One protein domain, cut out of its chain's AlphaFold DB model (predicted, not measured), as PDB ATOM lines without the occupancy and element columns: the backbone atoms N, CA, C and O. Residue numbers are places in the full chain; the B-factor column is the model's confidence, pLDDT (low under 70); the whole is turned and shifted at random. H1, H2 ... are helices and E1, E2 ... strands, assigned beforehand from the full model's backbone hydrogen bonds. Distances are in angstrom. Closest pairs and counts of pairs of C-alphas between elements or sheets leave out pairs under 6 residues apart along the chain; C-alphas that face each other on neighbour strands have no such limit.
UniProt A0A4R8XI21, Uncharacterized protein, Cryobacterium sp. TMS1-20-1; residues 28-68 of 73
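What this domain is: This is residues 28 to 68 of the 73 residues of an uncharacterized protein of Cryobacterium sp. TMS1-20-1 (UniProt A0A4R8XI21). The shape is a rod-like, open run of chain: helix H1 lies toward one end with the short helix H2 beyond it, and at the other end residues 40 to 45 stick out as the turn of a wide loop. Between these ends, residues 28 to 38 fold back on themselves in a small loop that closes with strand E1. The printed part has 41 residues, with one named strand and two named helices in the order E1, H1, H2. The class is mixed, helices and strands, with under half of the residues in named elements. It is only just extended, close to loose, with a radius of gyration of the C-alphas of 13.7 A and spans of 41 by 18 by 14 A.

How they stand to each other: Begin at H1, residues 52 to 61, where every O i to N i+4 pair is within hydrogen-bond range. H2, residues 64 to 67, is too short for such a pair, and its one O i to N i+3 pair is within range. H1 and H2 meet only through their tight link of 2 residues. Look next at E1, residues 35 to 38, which is apart from H1 and from H2. E1 pairs with no named strand, but residues 28 to 29 make a short antiparallel pairing with residues 35 to 37 of E1.

Where its parts are: Find C-alpha 52 at (1.977, 52.448, -37.403); from there H1 runs 14.5 A to C-alpha 61 at (10.631, 41.595, -41.694). H2 ends at C-alpha 67, at (2.451, 31.719, -45.825), 5.3 A from its first C-alpha. E1 begins at C-alpha 35, at (5.002, 45.695, -23.182), and measures 7.1 A from first to last C-alpha.

The domain as a whole: The two C-alphas farthest apart are those of Glu 43 and Asp 67, at 41.0 A. The printed part has no cut, and the link from E1 to H1 is long, with 13 residues. Residues 40 to 45 and residues 60 to 68, of which 64 to 67 belong to H2, stand free. The mean pLDDT of the printed part is 80.4, and residues 41 to 43 are under 70.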
ATOM      1  N   VAL A  28      -0.858  47.178 -23.296       80.50
ATOM      2  CA  VAL A  28      -0.578  47.401 -24.718       80.50
ATOM      3  C   VAL A  28       0.754  46.735 -25.031       80.50
ATOM      4  O   VAL A  28       1.733  46.963 -24.322       80.50
ATOM      5  N   ILE A  29       0.785  45.898 -26.068       83.12
ATOM      6  CA  ILE A  29       1.955  45.097 -26.450       83.12
ATOM      7  C   ILE A  29       2.243  45.326 -27.934       83.12
ATOM      8  O   ILE A  29       1.315  45.370 -28.745       83.12
ATOM      9  N   ASP A  30       3.514  45.489 -28.287       82.19
ATOM     10  CA  ASP A  30       3.943  45.644 -29.675       82.19
ATOM     11  C   ASP A  30       3.969  44.297 -30.441       82.19
ATOM     12  O   ASP A  30       3.855  43.222 -29.843       82.19
ATOM     13  N   PRO A  31       4.129  44.308 -31.777       81.25
ATOM     14  CA  PRO A  31       4.167  43.076 -32.569       81.25
ATOM     15  C   PRO A  31       5.342  42.128 -32.268       81.25
ATOM     16  O   PRO A  31       5.291  40.969 -32.678       81.25
ATOM     17  N   TRP A  32       6.385  42.598 -31.576       82.88
ATOM     18  CA  TRP A  32       7.518  41.791 -31.115       82.88
ATOM     19  C   TRP A  32       7.307  41.203 -29.714       82.88
ATOM     20  O   TRP A  32       8.124  40.403 -29.257       82.88
ATOM     21  N   GLY A  33       6.207  41.551 -29.046       81.56
ATOM     22  CA  GLY A  33       5.884  41.085 -27.701       81.56
ATOM     23  C   GLY A  33       6.391  41.998 -26.582       81.56
ATOM     24  O   GLY A  33       6.322  41.602 -25.418       81.56
ATOM     25  N   ASN A  34       6.875  43.207 -26.883       82.50
ATOM     26  CA  ASN A  34       7.286  44.163 -25.857       82.50
ATOM     27  C   ASN A  34       6.070  44.860 -25.242       82.50
ATOM     28  O   ASN A  34       5.176  45.320 -25.953       82.50
ATOM     29  N   ILE A  35       6.058  44.989 -23.915       83.25
ATOM     30  CA  ILE A  35       5.002  45.695 -23.182       83.25
ATOM     31  C   ILE A  35       5.249  47.204 -23.290       83.25
ATOM     32  O   ILE A  35       6.256  47.710 -22.799       83.25
ATOM     33  N   LEU A  36       4.319  47.921 -23.921       79.50
ATOM     34  CA  LEU A  36       4.344  49.379 -24.072       79.50
ATOM     35  C   LEU A  36       3.609  50.092 -22.933       79.50
ATOM     36  O   LEU A  36       3.965  51.208 -22.561       79.50
ATOM     37  N   LEU A  37       2.577  49.453 -22.379       80.06
ATOM     38  CA  LEU A  37       1.818  49.970 -21.247       80.06
ATOM     39  C   LEU A  37       1.220  48.816 -20.450       80.06
ATOM     40  O   LEU A  37       0.741  47.856 -21.042       80.06
ATOM     41  N   GLU A  38       1.197  48.946 -19.127       81.19
ATOM     42  CA  GLU A  38       0.480  48.057 -18.215       81.19
ATOM     43  C   GLU A  38      -0.202  48.909 -17.136       81.19
ATOM     44  O   GLU A  38       0.445  49.697 -16.443       81.19
ATOM     45  N   ALA A  39      -1.525  48.785 -17.017       75.06
ATOM     46  CA  ALA A  39      -2.341  49.561 -16.080       75.06
ATOM     47  C   ALA A  39      -2.112  49.162 -14.605       75.06
ATOM     48  O   ALA A  39      -2.281  49.982 -13.696       75.06
ATOM     49  N   GLY A  40      -1.680  47.917 -14.368       71.06
ATOM     50  CA  GLY A  40      -1.545  47.335 -13.032       71.06
ATOM     51  C   GLY A  40      -2.880  47.300 -12.279       71.06
ATOM     52  O   GLY A  40      -3.943  47.223 -12.886       71.06
ATOM     53  N   ASP A  41      -2.831  47.409 -10.950       69.12
ATOM     54  CA  ASP A  41      -4.020  47.333 -10.082       69.12
ATOM     55  C   ASP A  41      -4.774  48.670  -9.933       69.12
ATOM     56  O   ASP A  41      -5.666  48.807  -9.091       69.12
ATOM     57  N   ARG A  42      -4.389  49.702 -10.695       63.78
ATOM     58  CA  ARG A  42      -4.963  51.046 -10.564       63.78
ATOM     59  C   ARG A  42      -6.101  51.240 -11.553       63.78
ATOM     60  O   ARG A  42      -5.905  51.148 -12.760       63.78
ATOM     61  N   GLU A  43      -7.270  51.597 -11.032       69.38
ATOM     62  CA  GLU A  43      -8.382  52.059 -11.856       69.38
ATOM     63  C   GLU A  43      -8.035  53.420 -12.472       69.38
ATOM     64  O   GLU A  43      -7.644  54.359 -11.774       69.38
ATOM     65  N   GLY A  44      -8.146  53.521 -13.793       72.00
ATOM     66  CA  GLY A  44      -7.807  54.738 -14.511       72.00
ATOM     67  C   GLY A  44      -7.877  54.570 -16.022       72.00
ATOM     68  O   GLY A  44      -7.948  53.459 -16.544       72.00
ATOM     69  N   ILE A  45      -7.853  55.705 -16.715       77.25
ATOM     70  CA  ILE A  45      -7.700  55.753 -18.167       77.25
ATOM     71  C   ILE A  45      -6.216  55.949 -18.452       77.25
ATOM     72  O   ILE A  45      -5.602  56.897 -17.958       77.25
ATOM     73  N   PHE A  46      -5.652  55.046 -19.245       78.38
ATOM     74  CA  PHE A  46      -4.255  55.075 -19.651       78.38
ATOM     75  C   PHE A  46      -4.174  55.219 -21.167       78.38
ATOM     76  O   PHE A  46      -4.978  54.638 -21.897       78.38
ATOM     77  N   SER A  47      -3.200  55.989 -21.640       79.44
ATOM     78  CA  SER A  47      -2.989  56.234 -23.064       79.44
ATOM     79  C   SER A  47      -1.509  56.104 -23.387       79.44
ATOM     80  O   SER A  47      -0.657  56.523 -22.603       79.44
ATOM     81  N   VAL A  48      -1.218  55.503 -24.536       81.00
ATOM     82  CA  VAL A  48       0.128  55.372 -25.089       81.00
ATOM     83  C   VAL A  48       0.051  55.641 -26.585       81.00
ATOM     84  O   VAL A  48      -0.848  55.136 -27.256       81.00
ATOM     85  N   ASP A  49       0.984  56.439 -27.094       82.75
ATOM     86  CA  ASP A  49       1.100  56.694 -28.525       82.75
ATOM     87  C   ASP A  49       1.876  55.551 -29.181       82.75
ATOM     88  O   ASP A  49       3.000  55.233 -28.784       82.75
ATOM     89  N   VAL A  50       1.282  54.932 -30.200       80.00
ATOM     90  CA  VAL A  50       1.903  53.850 -30.972       80.00
ATOM     91  C   VAL A  50       2.038  54.298 -32.423       80.00
ATOM     92  O   VAL A  50       1.100  54.838 -33.001       80.00
ATOM     93  N   SER A  51       3.216  54.085 -33.015       82.50
ATOM     94  CA  SER A  51       3.448  54.378 -34.432       82.50
ATOM     95  C   SER A  51       3.110  53.178 -35.314       82.50
ATOM     96  O   SER A  51       3.664  52.088 -35.142       82.50
ATOM     97  N   ASP A  52       2.290  53.410 -36.337       80.81
ATOM     98  CA  ASP A  52       1.977  52.448 -37.403       80.81
ATOM     99  C   ASP A  52       3.209  51.948 -38.164       80.81
ATOM    100  O   ASP A  52       3.186  50.876 -38.781       80.81
ATOM    101  N   ASP A  53       4.301  52.708 -38.143       84.88
ATOM    102  CA  ASP A  53       5.526  52.327 -38.839       84.88
ATOM    103  C   ASP A  53       6.160  51.074 -38.226       84.88
ATOM    104  O   ASP A  53       6.762  50.279 -38.947       84.88
ATOM    105  N   ILE A  54       5.929  50.828 -36.930       83.38
ATOM    106  CA  ILE A  54       6.358  49.601 -36.247       83.38
ATOM    107  C   ILE A  54       5.659  48.389 -36.872       83.38
ATOM    108  O   ILE A  54       6.306  47.400 -37.219       83.38
ATOM    109  N   VAL A  55       4.345  48.479 -37.096       83.88
ATOM    110  CA  VAL A  55       3.559  47.396 -37.704       83.88
ATOM    111  C   VAL A  55       4.004  47.141 -39.143       83.88
ATOM    112  O   VAL A  55       4.140  45.984 -39.549       83.88
ATOM    113  N   LYS A  56       4.254  48.202 -39.920       85.69
ATOM    114  CA  LYS A  56       4.755  48.083 -41.299       85.69
ATOM    115  C   LYS A  56       6.125  47.406 -41.336       85.69
ATOM    116  O   LYS A  56       6.317  46.493 -42.137       85.69
ATOM    117  N   SER A  57       7.038  47.816 -40.455       86.25
ATOM    118  CA  SER A  57       8.382  47.241 -40.359       86.25
ATOM    119  C   SER A  57       8.322  45.754 -40.020       86.25
ATOM    120  O   SER A  57       8.886  44.939 -40.745       86.25
ATOM    121  N   VAL A  58       7.561  45.379 -38.987       86.31
ATOM    122  CA  VAL A  58       7.442  43.978 -38.549       86.31
ATOM    123  C   VAL A  58       6.852  43.100 -39.651       86.31
ATOM    124  O   VAL A  58       7.361  42.017 -39.920       86.31
ATOM    125  N   ARG A  59       5.801  43.563 -40.342       86.75
ATOM    126  CA  ARG A  59       5.199  42.806 -41.454       86.75
ATOM    127  C   ARG A  59       6.140  42.656 -42.651       86.75
ATOM    128  O   ARG A  59       5.997  41.683 -43.386       86.75
ATOM    129  N   SER A  60       7.063  43.599 -42.855       86.56
ATOM    130  CA  SER A  60       8.105  43.497 -43.882       86.56
ATOM    131  C   SER A  60       9.209  42.517 -43.488       86.56
ATOM    132  O   SER A  60       9.735  41.824 -44.353       86.56
ATOM    133  N   GLU A  61       9.578  42.474 -42.208       87.38
ATOM    134  CA  GLU A  61      10.631  41.595 -41.694       87.38
ATOM    135  C   GLU A  61      10.151  40.143 -41.553       87.38
ATOM    136  O   GLU A  61      10.895  39.210 -41.848       87.38
ATOM    137  N   PHE A  62       8.888  39.946 -41.166       82.88
ATOM    138  CA  PHE A  62       8.302  38.628 -40.929       82.88
ATOM    139  C   PHE A  62       6.903  38.496 -41.574       82.88
ATOM    140  O   PHE A  62       5.874  38.600 -40.896       82.88
ATOM    141  N   PRO A  63       6.821  38.262 -42.900       82.38
ATOM    142  CA  PRO A  63       5.571  38.283 -43.667       82.38
ATOM    143  C   PRO A  63       4.737  36.988 -43.545       82.38
ATOM    144  O   PRO A  63       4.258  36.451 -44.541       82.38
ATOM    145  N   VAL A  64       4.482  36.506 -42.324       81.81
ATOM    146  CA  VAL A  64       3.766  35.235 -42.036       81.81
ATOM    147  C   VAL A  64       2.389  35.137 -42.689       81.81
ATOM    148  O   VAL A  64       1.895  34.050 -42.981       81.81
ATOM    149  N   LEU A  65       1.728  36.272 -42.921       76.81
ATOM    150  CA  LEU A  65       0.425  36.283 -43.588       76.81
ATOM    151  C   LEU A  65       0.498  35.769 -45.034       76.81
ATOM    152  O   LEU A  65      -0.504  35.247 -45.513       76.81
ATOM    153  N   GLY A  66       1.654  35.879 -45.698       78.50
ATOM    154  CA  GLY A  66       1.891  35.331 -47.036       78.50
ATOM    155  C   GLY A  66       1.976  33.802 -47.064       78.50
ATOM    156  O   GLY A  66       1.614  33.193 -48.066       78.50
ATOM    157  N   ASP A  67       2.356  33.180 -45.947       80.88
ATOM    158  CA  ASP A  67       2.451  31.719 -45.825       80.88
ATOM    159  C   ASP A  67       1.085  31.057 -45.591       80.88
ATOM    160  O   ASP A  67       0.943  29.829 -45.650       80.88
ATOM    161  N   ARG A  68       0.038  31.851 -45.326       81.94
ATOM    162  CA  ARG A  68      -1.316  31.322 -45.163       81.94
ATOM    163  C   ARG A  68      -1.811  30.787 -46.500       81.94
ATOM    164  O   ARG A  68      -1.975  31.539 -47.453       81.94
TER     165      ARG A  68